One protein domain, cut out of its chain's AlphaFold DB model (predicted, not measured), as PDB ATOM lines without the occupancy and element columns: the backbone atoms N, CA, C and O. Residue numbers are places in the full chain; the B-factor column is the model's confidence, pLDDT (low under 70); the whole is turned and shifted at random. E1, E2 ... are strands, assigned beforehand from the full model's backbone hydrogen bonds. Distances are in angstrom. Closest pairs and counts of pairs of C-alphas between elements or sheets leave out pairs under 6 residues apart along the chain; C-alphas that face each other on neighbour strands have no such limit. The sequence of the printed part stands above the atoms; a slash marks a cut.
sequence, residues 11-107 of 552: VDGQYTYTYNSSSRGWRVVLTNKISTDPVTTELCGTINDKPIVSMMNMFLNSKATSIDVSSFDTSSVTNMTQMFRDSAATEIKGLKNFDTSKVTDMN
ATOM      1  N   VAL A  11      15.779  -5.834 107.078       52.56
ATOM      2  CA  VAL A  11      16.397  -7.170 107.231       52.56
ATOM      3  C   VAL A  11      17.491  -7.410 106.180       52.56
ATOM      4  O   VAL A  11      17.238  -7.961 105.112       52.56
ATOM      5  N   ASP A  12      18.691  -6.876 106.434       60.28
ATOM      6  CA  ASP A  12      19.959  -7.121 105.711       60.28
ATOM      7  C   ASP A  12      19.945  -7.047 104.164       60.28
ATOM      8  O   ASP A  12      20.877  -7.469 103.483       60.28
ATOM      9  N   GLY A  13      18.904  -6.453 103.571       72.38
ATOM     10  CA  GLY A  13      18.709  -6.370 102.121       72.38
ATOM     11  C   GLY A  13      18.075  -7.611 101.479       72.38
ATOM     12  O   GLY A  13      17.904  -7.616 100.255       72.38
ATOM     13  N   GLN A  14      17.679  -8.624 102.260       78.38
ATOM     14  CA  GLN A  14      17.082  -9.866 101.753       78.38
ATOM     15  C   GLN A  14      15.718  -9.616 101.091       78.38
ATOM     16  O   GLN A  14      15.446 -10.170 100.023       78.38
ATOM     17  N   TYR A  15      14.908  -8.712 101.651       85.88
ATOM     18  CA  TYR A  15      13.579  -8.361 101.144       85.88
ATOM     19  C   TYR A  15      13.457  -6.885 100.741       85.88
ATOM     20  O   TYR A  15      14.102  -5.990 101.292       85.88
ATOM     21  N   THR A  16      12.603  -6.636  99.749       85.50
ATOM     22  CA  THR A  16      12.199  -5.311  99.283       85.50
ATOM     23  C   THR A  16      10.727  -5.099  99.606       85.50
ATOM     24  O   THR A  16       9.878  -5.919  99.247       85.50
ATOM     25  N   TYR A  17      10.423  -3.963 100.233       85.44
ATOM     26  CA  TYR A  17       9.069  -3.601 100.637       85.44
ATOM     27  C   TYR A  17       8.544  -2.412  99.841       85.44
ATOM     28  O   TYR A  17       9.244  -1.420  99.631       85.44
ATOM     29  N   THR A  18       7.293  -2.506  99.397       85.88
ATOM     30  CA  THR A  18       6.612  -1.447  98.638       85.88
ATOM     31  C   THR A  18       5.246  -1.170  99.247       85.88
ATOM     32  O   THR A  18       4.476  -2.098  99.485       85.88
ATOM     33  N   TYR A  19       4.926   0.099  99.495       84.12
ATOM     34  CA  TYR A  19       3.606   0.487  99.986       84.12
ATOM     35  C   TYR A  19       2.598   0.544  98.833       84.12
ATOM     36  O   TYR A  19       2.842   1.212  97.828       84.12
ATOM     37  N   ASN A  20       1.461  -0.131  98.985       76.31
ATOM     38  CA  ASN A  20       0.345  -0.072  98.050       76.31
ATOM     39  C   ASN A  20      -0.744   0.847  98.625       76.31
ATOM     40  O   ASN A  20      -1.383   0.529  99.629       76.31
ATOM     41  N   SER A  21      -0.959   1.999  97.984       74.94
ATOM     42  CA  SER A  21      -1.946   2.991  98.425       74.94
ATOM     43  C   SER A  21      -3.391   2.509  98.299       74.94
ATOM     44  O   SER A  21      -4.235   2.952  99.077       74.94
ATOM     45  N   SER A  22      -3.679   1.598  97.366       72.81
ATOM     46  CA  SER A  22      -5.025   1.069  97.124       72.81
ATOM     47  C   SER A  22      -5.453   0.077  98.206       72.81
ATOM     48  O   SER A  22      -6.559   0.186  98.724       72.81
ATOM     49  N   SER A  23      -4.565  -0.838  98.608       71.94
ATOM     50  CA  SER A  23      -4.814  -1.785  99.710       71.94
ATOM     51  C   SER A  23      -4.395  -1.251 101.083       71.94
ATOM     52  O   SER A  23      -4.526  -1.944 102.087       71.94
ATOM     53  N   ARG A  24      -3.895  -0.006 101.138       79.56
ATOM     54  CA  ARG A  24      -3.432   0.693 102.347       79.56
ATOM     55  C   ARG A  24      -2.449  -0.125 103.197       79.56
ATOM     56  O   ARG A  24      -2.444   0.001 104.420       79.56
ATOM     57  N   GLY A  25      -1.572  -0.901 102.567       83.19
ATOM     58  CA  GLY A  25      -0.623  -1.759 103.277       83.19
ATOM     59  C   GLY A  25       0.628  -2.086 102.474       83.19
ATOM     60  O   GLY A  25       0.837  -1.574 101.373       83.19
ATOM     61  N   TRP A  26       1.490  -2.924 103.046       86.94
ATOM     62  CA  TRP A  26       2.786  -3.247 102.457       86.94
ATOM     63  C   TRP A  26       2.770  -4.538 101.646       86.94
ATOM     64  O   TRP A  26       2.151  -5.530 102.027       86.94
ATOM     65  N   ARG A  27       3.515  -4.521 100.543       89.06
ATOM     66  CA  ARG A  27       3.906  -5.697  99.772       89.06
ATOM     67  C   ARG A  27       5.359  -6.044 100.065       89.06
ATOM     68  O   ARG A  27       6.196  -5.140 100.090       89.06
ATOM     69  N   VAL A  28       5.650  -7.333 100.208       88.00
ATOM     70  CA  VAL A  28       7.001  -7.877 100.407       88.00
ATOM     71  C   VAL A  28       7.425  -8.752  99.225       88.00
ATOM     72  O   VAL A  28       6.623  -9.522  98.699       88.00
ATOM     73  N   VAL A  29       8.680  -8.622  98.783       90.50
ATOM     74  CA  VAL A  29       9.282  -9.457  97.731       90.50
ATOM     75  C   VAL A  29      10.744  -9.760  98.057       90.50
ATOM     76  O   VAL A  29      11.458  -8.883  98.536       90.50
ATOM     77  N   LEU A  30      11.209 -10.977  97.769       91.00
ATOM     78  CA  LEU A  30      12.621 -11.352  97.848       91.00
ATOM     79  C   LEU A  30      13.452 -10.499  96.877       91.00
ATOM     80  O   LEU A  30      13.189 -10.474  95.671       91.00
ATOM     81  N   THR A  31      14.470  -9.814  97.395       88.56
ATOM     82  CA  THR A  31      15.329  -8.910  96.618       88.56
ATOM     83  C   THR A  31      16.256  -9.687  95.688       88.56
ATOM     84  O   THR A  31      16.325  -9.396  94.494       88.56
ATOM     85  N   ASN A  32      16.979 -10.677  96.220       87.69
ATOM     86  CA  ASN A  32      17.926 -11.477  95.447       87.69
ATOM     87  C   ASN A  32      17.288 -12.795  95.009       87.69
ATOM     88  O   ASN A  32      17.267 -13.769  95.752       87.69
ATOM     89  N   LYS A  33      16.800 -12.824  93.771       92.62
ATOM     90  CA  LYS A  33      16.146 -14.000  93.185       92.62
ATOM     91  C   LYS A  33      17.111 -14.950  92.478       92.62
ATOM     92  O   LYS A  33      16.693 -16.031  92.084       92.62
ATOM     93  N   ILE A  34      18.372 -14.558  92.293       93.62
ATOM     94  CA  ILE A  34      19.367 -15.350  91.552       93.62
ATOM     95  C   ILE A  34      20.285 -16.169  92.464       93.62
ATOM     96  O   ILE A  34      20.943 -17.079  91.967       93.62
ATOM     97  N   SER A  35      20.331 -15.871  93.769       93.69
ATOM     98  CA  SER A  35      21.070 -16.700  94.726       93.69
ATOM     99  C   SER A  35      20.447 -18.087  94.847       93.69
ATOM    100  O   SER A  35      19.224 -18.226  94.851       93.69
ATOM    101  N   THR A  36      21.302 -19.101  94.969       95.38
ATOM    102  CA  THR A  36      20.919 -20.491  95.247       95.38
ATOM    103  C   THR A  36      20.897 -20.824  96.736       95.38
ATOM    104  O   THR A  36      20.428 -21.900  97.119       95.38
ATOM    105  N   ASP A  37      21.396 -19.919  97.577       93.19
ATOM    106  CA  ASP A  37      21.440 -20.122  99.020       93.19
ATOM    107  C   ASP A  37      20.021 -20.246  99.597       93.19
ATOM    108  O   ASP A  37      19.092 -19.607  99.087       93.19
ATOM    109  N   PRO A  38      19.828 -21.060 100.651       91.75
ATOM    110  CA  PRO A  38      18.574 -21.108 101.386       91.75
ATOM    111  C   PRO A  38      18.100 -19.719 101.808       91.75
ATOM    112  O   PRO A  38      18.860 -18.929 102.372       91.75
ATOM    113  N   VAL A  39      16.819 -19.437 101.591       89.50
ATOM    114  CA  VAL A  39      16.176 -18.262 102.176       89.50
ATOM    115  C   VAL A  39      15.745 -18.631 103.587       89.50
ATOM    116  O   VAL A  39      14.734 -19.301 103.786       89.50
ATOM    117  N   THR A  40      16.541 -18.218 104.568       82.06
ATOM    118  CA  THR A  40      16.192 -18.274 105.991       82.06
ATOM    119  C   THR A  40      15.465 -16.997 106.400       82.06
ATOM    120  O   THR A  40      15.584 -15.971 105.727       82.06
ATOM    121  N   THR A  41      14.715 -17.039 107.503       66.94
ATOM    122  CA  THR A  41      14.080 -15.834 108.046       66.94
ATOM    123  C   THR A  41      14.830 -15.275 109.250       66.94
ATOM    124  O   THR A  41      15.065 -16.006 110.209       66.94
ATOM    125  N   GLU A  42      15.064 -13.964 109.260       59.72
ATOM    126  CA  GLU A  42      15.187 -13.164 110.484       59.72
ATOM    127  C   GLU A  42      13.948 -12.253 110.572       59.72
ATOM    128  O   GLU A  42      13.616 -11.586 109.594       59.72
ATOM    129  N   LEU A  43      13.213 -12.321 111.695       55.16
ATOM    130  CA  LEU A  43      11.947 -11.623 112.020       55.16
ATOM    131  C   LEU A  43      11.356 -10.714 110.911       55.16
ATOM    132  O   LEU A  43      11.622  -9.516 110.872       55.16
ATOM    133  N   CYS A  44      10.490 -11.267 110.054       59.47
ATOM    134  CA  CYS A  44       9.821 -10.535 108.964       59.47
ATOM    135  C   CYS A  44       8.297 -10.359 109.159       59.47
ATOM    136  O   CYS A  44       7.569 -10.152 108.187       59.47
ATOM    137  N   GLY A  45       7.795 -10.438 110.398       55.09
ATOM    138  CA  GLY A  45       6.356 -10.346 110.688       55.09
ATOM    139  C   GLY A  45       5.748  -8.946 110.515       55.09
ATOM    140  O   GLY A  45       4.590  -8.822 110.132       55.09
ATOM    141  N   THR A  46       6.518  -7.877 110.742       57.25
ATOM    142  CA  THR A  46       6.035  -6.488 110.646       57.25
ATOM    143  C   THR A  46       7.067  -5.576 109.984       57.25
ATOM    144  O   THR A  46       8.273  -5.763 110.125       57.25
ATOM    145  N   ILE A  47       6.597  -4.555 109.259       61.84
ATOM    146  CA  ILE A  47       7.455  -3.478 108.739       61.84
ATOM    147  C   ILE A  47       7.113  -2.218 109.521       61.84
ATOM    148  O   ILE A  47       6.071  -1.610 109.268       61.84
ATOM    149  N   ASN A  48       7.973  -1.805 110.456       58.09
ATOM    150  CA  ASN A  48       7.717  -0.644 111.320       58.09
ATOM    151  C   ASN A  48       6.321  -0.713 111.979       58.09
ATOM    152  O   ASN A  48       5.537   0.231 111.856       58.09
ATOM    153  N   ASP A  49       5.977  -1.868 112.562       68.75
ATOM    154  CA  ASP A  49       4.677  -2.155 113.194       68.75
ATOM    155  C   ASP A  49       3.451  -2.059 112.261       68.75
ATOM    156  O   ASP A  49       2.312  -1.955 112.716       68.75
ATOM    157  N   LYS A  50       3.657  -2.099 110.936       74.31
ATOM    158  CA  LYS A  50       2.578  -2.131 109.937       74.31
ATOM    159  C   LYS A  50       2.452  -3.515 109.293       74.31
ATOM    160  O   LYS A  50       3.479  -4.123 108.979       74.31
ATOM    161  N   PRO A  51       1.215  -3.977 109.028       78.88
ATOM    162  CA  PRO A  51       0.972  -5.301 108.472       78.88
ATOM    163  C   PRO A  51       1.391  -5.417 107.000       78.88
ATOM    164  O   PRO A  51       1.268  -4.469 106.210       78.88
ATOM    165  N   ILE A  52       1.832  -6.619 106.627       87.31
ATOM    166  CA  ILE A  52       1.981  -7.047 105.235       87.31
ATOM    167  C   ILE A  52       0.591  -7.428 104.718       87.31
ATOM    168  O   ILE A  52      -0.095  -8.249 105.318       87.31
ATOM    169  N   VAL A  53       0.174  -6.829 103.603       91.56
ATOM    170  CA  VAL A  53      -1.144  -7.086 102.991       91.56
ATOM    171  C   VAL A  53      -1.053  -7.836 101.664       91.56
ATOM    172  O   VAL A  53      -2.069  -8.292 101.146       91.56
ATOM    173  N   SER A  54       0.147  -7.963 101.090       93.69
ATOM    174  CA  SER A  54       0.370  -8.680  99.834       93.69
ATOM    175  C   SER A  54       1.724  -9.386  99.817       93.69
ATOM    176  O   SER A  54       2.767  -8.778 100.073       93.69
ATOM    177  N   MET A  55       1.693 -10.657  99.432       94.56
ATOM    178  CA  MET A  55       2.858 -11.496  99.144       94.56
ATOM    179  C   MET A  55       2.943 -11.840  97.651       94.56
ATOM    180  O   MET A  55       3.595 -12.803  97.245       94.56
ATOM    181  N   MET A  56       2.308 -11.016  96.811       95.88
ATOM    182  CA  MET A  56       2.325 -11.187  95.365       95.88
ATOM    183  C   MET A  56       3.762 -11.258  94.844       95.88
ATOM    184  O   MET A  56       4.551 -10.324  95.047       95.88
ATOM    185  N   ASN A  57       4.079 -12.303  94.085       95.94
ATOM    186  CA  ASN A  57       5.386 -12.561  93.469       95.94
ATOM    187  C   ASN A  57       6.562 -12.625  94.460       95.94
ATOM    188  O   ASN A  57       7.706 -12.372  94.050       95.94
ATOM    189  N   MET A  58       6.305 -12.898  95.743       94.94
ATOM    190  CA  MET A  58       7.310 -12.756  96.796       94.94
ATOM    191  C   MET A  58       8.579 -13.564  96.506       94.94
ATOM    192  O   MET A  58       9.674 -13.010  96.547       94.94
ATOM    193  N   PHE A  59       8.426 -14.821  96.095       97.12
ATOM    194  CA  PHE A  59       9.502 -15.736  95.713       97.12
ATOM    195  C   PHE A  59       9.475 -16.113  94.225       97.12
ATOM    196  O   PHE A  59      10.155 -17.052  93.813       97.12
ATOM    197  N   LEU A  60       8.737 -15.358  93.404       97.88
ATOM    198  CA  LEU A  60       8.657 -15.572  91.956       97.88
ATOM    199  C   LEU A  60      10.061 -15.651  91.336       97.88
ATOM    200  O   LEU A  60      10.827 -14.692  91.485       97.88
ATOM    201  N   ASN A  61      10.342 -16.723  90.590       98.25
ATOM    202  CA  ASN A  61      11.614 -17.030  89.921       98.25
ATOM    203  C   ASN A  61      12.831 -17.190  90.854       98.25
ATOM    204  O   ASN A  61      13.969 -17.128  90.378       98.25
ATOM    205  N   SER A  62      12.622 -17.369  92.162       97.88
ATOM    206  CA  SER A  62      13.721 -17.569  93.111       97.88
ATOM    207  C   SER A  62      14.557 -18.800  92.746       97.88
ATOM    208  O   SER A  62      14.012 -19.865  92.456       97.88
ATOM    209  N   LYS A  63      15.886 -18.669  92.780       98.00
ATOM    210  CA  LYS A  63      16.838 -19.778  92.613       98.00
ATOM    211  C   LYS A  63      17.246 -20.439  93.928       98.00
ATOM    212  O   LYS A  63      17.976 -21.428  93.880       98.00
ATOM    213  N   ALA A  64      16.745 -19.944  95.060       96.94
ATOM    214  CA  ALA A  64      17.020 -20.500  96.377       96.94
ATOM    215  C   ALA A  64      16.638 -21.982  96.445       96.94
ATOM    216  O   ALA A  64      15.580 -22.380  95.961       96.94
ATOM    217  N   THR A  65      17.498 -22.788  97.059       97.06
ATOM    218  CA  THR A  65      17.307 -24.245  97.176       97.06
ATOM    219  C   THR A  65      16.249 -24.637  98.207       97.06
ATOM    220  O   THR A  65      15.598 -25.670  98.054       97.06
ATOM    221  N   SER A  66      16.013 -23.800  99.214       97.25
ATOM    222  CA  SER A  66      14.898 -23.916 100.155       97.25
ATOM    223  C   SER A  66      14.425 -22.536 100.599       97.25
ATOM    224  O   SER A  66      15.168 -21.553 100.515       97.25
ATOM    225  N   ILE A  67      13.168 -22.453 101.032       95.69
ATOM    226  CA  ILE A  67      12.560 -21.222 101.537       95.69
ATOM    227  C   ILE A  67      11.905 -21.516 102.883       95.69
ATOM    228  O   ILE A  67      11.091 -22.427 103.000       95.69
ATOM    229  N   ASP A  68      12.234 -20.729 103.898       93.25
ATOM    230  CA  ASP A  68      11.527 -20.714 105.172       93.25
ATOM    231  C   ASP A  68      10.598 -19.495 105.226       93.25
ATOM    232  O   ASP A  68      11.031 -18.368 104.993       93.25
ATOM    233  N   VAL A  69       9.313 -19.722 105.496       91.69
ATOM    234  CA  VAL A  69       8.303 -18.670 105.690       91.69
ATOM    235  C   VAL A  69       7.702 -18.679 107.098       91.69
ATOM    236  O   VAL A  69       6.733 -17.975 107.361       91.69
ATOM    237  N   SER A  70       8.279 -19.443 108.028       89.12
ATOM    238  CA  SER A  70       7.691 -19.712 109.347       89.12
ATOM    239  C   SER A  70       7.507 -18.493 110.255       89.12
ATOM    240  O   SER A  70       6.684 -18.562 111.168       89.12
ATOM    241  N   SER A  71       8.245 -17.401 110.026       84.69
ATOM    242  CA  SER A  71       8.195 -16.181 110.848       84.69
ATOM    243  C   SER A  71       7.353 -15.043 110.264       84.69
ATOM    244  O   SER A  71       7.292 -13.965 110.863       84.69
ATOM    245  N   PHE A  72       6.721 -15.245 109.105       86.75
ATOM    246  CA  PHE A  72       5.829 -14.241 108.534       86.75
ATOM    247  C   PHE A  72       4.475 -14.247 109.246       86.75
ATOM    248  O   PHE A  72       3.833 -15.286 109.366       86.75
ATOM    249  N   ASP A  73       4.014 -13.065 109.656       87.38
ATOM    250  CA  ASP A  73       2.625 -12.848 110.056       87.38
ATOM    251  C   ASP A  73       1.783 -12.614 108.794       87.38
ATOM    252  O   ASP A  73       1.907 -11.583 108.123       87.38
ATOM    253  N   THR A  74       0.950 -13.594 108.445       92.12
ATOM    254  CA  THR A  74       0.082 -13.538 107.263       92.12
ATOM    255  C   THR A  74      -1.349 -13.105 107.579       92.12
ATOM    256  O   THR A  74      -2.145 -12.974 106.653       92.12
ATOM    257  N   SER A  75      -1.672 -12.780 108.837       92.06
ATOM    258  CA  SER A  75      -3.041 -12.481 109.306       92.06
ATOM    259  C   SER A  75      -3.706 -11.269 108.640       92.06
ATOM    260  O   SER A  75      -4.896 -10.999 108.825       92.06
ATOM    261  N   SER A  76      -2.940 -10.478 107.885       92.31
ATOM    262  CA  SER A  76      -3.412  -9.312 107.131       92.31
ATOM    263  C   SER A  76      -3.237  -9.448 105.616       92.31
ATOM    264  O   SER A  76      -3.593  -8.522 104.883       92.31
ATOM    265  N   VAL A  77      -2.694 -10.570 105.133       94.62
ATOM    266  CA  VAL A  77      -2.425 -10.795 103.712       94.62
ATOM    267  C   VAL A  77      -3.730 -11.064 102.973       94.62
ATOM    268  O   VAL A  77      -4.542 -11.879 103.387       94.62
ATOM    269  N   THR A  78      -3.909 -10.369 101.852       95.75
ATOM    270  CA  THR A  78      -5.091 -10.489 100.982       95.75
ATOM    271  C   THR A  78      -4.759 -11.049  99.601       95.75
ATOM    272  O   THR A  78      -5.636 -11.541  98.906       95.75
ATOM    273  N   ASN A  79      -3.490 -11.015  99.187       96.81
ATOM    274  CA  ASN A  79      -3.064 -11.480  97.869       96.81
ATOM    275  C   ASN A  79      -1.758 -12.286  97.976       96.81
ATOM    276  O   ASN A  79      -0.744 -11.763  98.457       96.81
ATOM    277  N   MET A  80      -1.804 -13.527  97.487       98.06
ATOM    278  CA  MET A  80      -0.696 -14.483  97.375       98.06
ATOM    279  C   MET A  80      -0.443 -14.922  95.918       98.06
ATOM    280  O   MET A  80       0.233 -15.925  95.672       98.06
ATOM    281  N   THR A  81      -0.929 -14.146  94.945       98.25
ATOM    282  CA  THR A  81      -0.693 -14.333  93.509       98.25
ATOM    283  C   THR A  81       0.775 -14.644  93.222       98.25
ATOM    284  O   THR A  81       1.671 -13.867  93.575       98.25
ATOM    285  N   GLN A  82       1.034 -15.771  92.554       98.62
ATOM    286  CA  GLN A  82       2.368 -16.174  92.087       98.62
ATOM    287  C   GLN A  82       3.451 -16.183  93.183       98.62
ATOM    288  O   GLN A  82       4.636 -15.997  92.885       98.62
ATOM    289  N   MET A  83       3.077 -16.369  94.455       98.31
ATOM    290  CA  MET A  83       3.998 -16.235  95.587       98.31
ATOM    291  C   MET A  83       5.255 -17.103  95.433       98.31
ATOM    292  O   MET A  83       6.351 -16.593  95.647       98.31
ATOM    293  N   PHE A  84       5.118 -18.357  94.994       98.62
ATOM    294  CA  PHE A  84       6.212 -19.317  94.784       98.62
ATOM    295  C   PHE A  84       6.385 -19.733  93.320       98.62
ATOM    296  O   PHE A  84       7.010 -20.754  93.025       98.62
ATOM    297  N   ARG A  85       5.843 -18.946  92.389       98.69
ATOM    298  CA  ARG A  85       5.879 -19.270  90.966       98.69
ATOM    299  C   ARG A  85       7.316 -19.426  90.450       98.69
ATOM    300  O   ARG A  85       8.163 -18.568  90.698       98.69
ATOM    301  N   ASP A  86       7.582 -20.504  89.715       98.75
ATOM    302  CA  ASP A  86       8.885 -20.850  89.128       98.75
ATOM    303  C   ASP A  86      10.042 -20.861  90.164       98.75
ATOM    304  O   ASP A  86      11.211 -20.651  89.821       98.75
ATOM    305  N   SER A  87       9.726 -21.089  91.446       98.50
ATOM    306  CA  SER A  87      10.712 -21.207  92.524       98.50
ATOM    307  C   SER A  87      11.490 -22.520  92.420       98.50
ATOM    308  O   SER A  87      10.902 -23.595  92.296       98.50
ATOM    309  N   ALA A  88      12.819 -22.443  92.525       98.56
ATOM    310  CA  ALA A  88      13.717 -23.598  92.550       98.56
ATOM    311  C   ALA A  88      13.761 -24.318  93.911       98.56
ATOM    312  O   ALA A  88      14.414 -25.358  94.019       98.56
ATOM    313  N   ALA A  89      13.076 -23.782  94.924       98.50
ATOM    314  CA  ALA A  89      13.087 -24.336  96.268       98.50
ATOM    315  C   ALA A  89      12.449 -25.726  96.286       98.50
ATOM    316  O   ALA A  89      11.293 -25.877  95.900       98.50
ATOM    317  N   THR A  90      13.185 -26.734  96.755       98.12
ATOM    318  CA  THR A  90      12.672 -28.108  96.892       98.12
ATOM    319  C   THR A  90      11.899 -28.322  98.190       98.12
ATOM    320  O   THR A  90      11.145 -29.287  98.312       98.12
ATOM    321  N   GLU A  91      12.038 -27.390  99.131       97.88
ATOM    322  CA  GLU A  91      11.377 -27.379 100.429       97.88
ATOM    323  C   GLU A  91      10.885 -25.959 100.744       97.88
ATOM    324  O   GLU A  91      11.647 -24.991 100.628       97.88
ATOM    325  N   ILE A  92       9.621 -25.845 101.166       97.38
ATOM    326  CA  ILE A  92       9.032 -24.611 101.699       97.38
ATOM    327  C   ILE A  92       8.584 -24.886 103.138       97.38
ATOM    328  O   ILE A  92       7.623 -25.621 103.370       97.38
ATOM    329  N   LYS A  93       9.288 -24.316 104.120       95.38
ATOM    330  CA  LYS A  93       9.014 -24.519 105.550       95.38
ATOM    331  C   LYS A  93       8.036 -23.480 106.069       95.38
ATOM    332  O   LYS A  93       8.144 -22.309 105.734       95.38
ATOM    333  N   GLY A  94       7.131 -23.896 106.952       94.19
ATOM    334  CA  GLY A  94       6.251 -22.976 107.675       94.19
ATOM    335  C   GLY A  94       4.941 -22.618 106.974       94.19
ATOM    336  O   GLY A  94       4.228 -21.775 107.501       94.19
ATOM    337  N   LEU A  95       4.581 -23.263 105.853       95.62
ATOM    338  CA  LEU A  95       3.280 -23.042 105.192       95.62
ATOM    339  C   LEU A  95       2.093 -23.268 106.140       95.62
ATOM    340  O   LEU A  95       1.189 -22.444 106.177       95.62
ATOM    341  N   LYS A  96       2.157 -24.294 106.993       95.44
ATOM    342  CA  LYS A  96       1.155 -24.575 108.039       95.44
ATOM    343  C   LYS A  96       0.964 -23.474 109.093       95.44
ATOM    344  O   LYS A  96       0.081 -23.581 109.936       95.44
ATOM    345  N   ASN A  97       1.851 -22.478 109.134       92.94
ATOM    346  CA  ASN A  97       1.726 -21.345 110.049       92.94
ATOM    347  C   ASN A  97       0.929 -20.198 109.412       92.94
ATOM    348  O   ASN A  97       0.675 -19.202 110.086       92.94
ATOM    349  N   PHE A  98       0.581 -20.293 108.124       94.75
ATOM    350  CA  PHE A  98      -0.125 -19.225 107.436       94.75
ATOM    351  C   PHE A  98      -1.578 -19.166 107.903       94.75
ATOM    352  O   PHE A  98      -2.338 -20.117 107.726       94.75
ATOM    353  N   ASP A  99      -1.957 -18.005 108.426       94.81
ATOM    354  CA  ASP A  99      -3.333 -17.528 108.435       94.81
ATOM    355  C   ASP A  99      -3.657 -16.986 107.036       94.81
ATOM    356  O   ASP A  99      -3.073 -15.992 106.594       94.81
ATOM    357  N   THR A 100      -4.539 -17.680 106.320       96.56
ATOM    358  CA  THR A 100      -4.991 -17.314 104.966       96.56
ATOM    359  C   THR A 100      -6.434 -16.818 104.945       96.56
ATOM    360  O   THR A 100      -6.939 -16.489 103.876       96.56
ATOM    361  N   SER A 101      -7.054 -16.632 106.117       95.50
ATOM    362  CA  SER A 101      -8.475 -16.285 106.261       95.50
ATOM    363  C   SER A 101      -8.882 -14.982 105.567       95.50
ATOM    364  O   SER A 101     -10.060 -14.765 105.309       95.50
ATOM    365  N   LYS A 102      -7.936 -14.091 105.236       95.56
ATOM    366  CA  LYS A 102      -8.189 -12.839 104.492       95.56
ATOM    367  C   LYS A 102      -7.730 -12.867 103.036       95.56
ATOM    368  O   LYS A 102      -7.909 -11.870 102.333       95.56
ATOM    369  N   VAL A 103      -7.111 -13.954 102.586       97.12
ATOM    370  CA  VAL A 103      -6.586 -14.071 101.227       97.12
ATOM    371  C   VAL A 103      -7.746 -14.219 100.254       97.12
ATOM    372  O   VAL A 103      -8.607 -15.070 100.425       97.12
ATOM    373  N   THR A 104      -7.753 -13.385  99.216       96.56
ATOM    374  CA  THR A 104      -8.759 -13.420  98.150       96.56
ATOM    375  C   THR A 104      -8.209 -13.954  96.830       96.56
ATOM    376  O   THR A 104      -8.981 -14.325  95.954       96.56
ATOM    377  N   ASP A 105      -6.886 -13.974  96.662       97.69
ATOM    378  CA  ASP A 105      -6.230 -14.325  95.400       97.69
ATOM    379  C   ASP A 105      -5.001 -15.213  95.651       97.69
ATOM    380  O   ASP A 105      -4.051 -14.803  96.331       97.69
ATOM    381  N   MET A 106      -5.049 -16.432  95.113       98.12
ATOM    382  CA  MET A 106      -4.001 -17.457  95.150       98.12
ATOM    383  C   MET A 106      -3.622 -17.940  93.741       98.12
ATOM    384  O   MET A 106      -3.027 -19.013  93.586       98.12
ATOM    385  N   ASN A 107      -3.943 -17.171  92.697       97.88
ATOM    386  CA  ASN A 107      -3.674 -17.602  91.333       97.88
ATOM    387  C   ASN A 107      -2.177 -17.888  91.128       97.88
ATOM    388  O   ASN A 107      -1.288 -17.125  91.530       97.88
TER     389      ASN A 107
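This is residues 11 to 107 of the 552 residues of an uncharacterized protein of Clostridium sp. CAG:1193 (UniProt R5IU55). Little of the printed part is regular structure: the chain winds in stacked turns, a short solenoid, with hairpin E1-E2 at one end and residues 94 to 107 at the other. Strands E4 and E5 lie side by side on successive turns. The printed part has 97 residues, no named helix and strands E1 to E5 in chain order, 21 residues, all strand. One sheet is mixed, order E1, E2, E3; the other, E4 and E5, is parallel. It is compact, radius of gyration of the C-alphas 12.4 A, spanning 33 by 27 by 21 A.

Find C-alpha 15 at (13.579, -8.361, 101.144); E1 runs from there to residue 20, 15.9 A. E2, residues 25 to 30, covers 17.2 A. Look next for E3 at 52 to 54, E4 at 66 to 68 and E5 at 91 to 93, ending at (9.014, -24.519, 105.550).

E2 is antiparallel to E1, with N 18 and O 27 2.9 A apart, and parallel to E3, with N 53 and O 26 2.8 A apart. E4 and E5 are parallel at 8 degrees; N 93 and O 67 are 2.8 A apart. E3 and E4 are apart.

The C-alphas of Ser 21 and Thr 90, the two farthest apart, are 34.4 A apart. The printed part has no cut. Links E2 to E3, E3 to E4 and E4 to E5 are long. Look for pLDDT under 70 at residues 11 to 12 and 41 to 49.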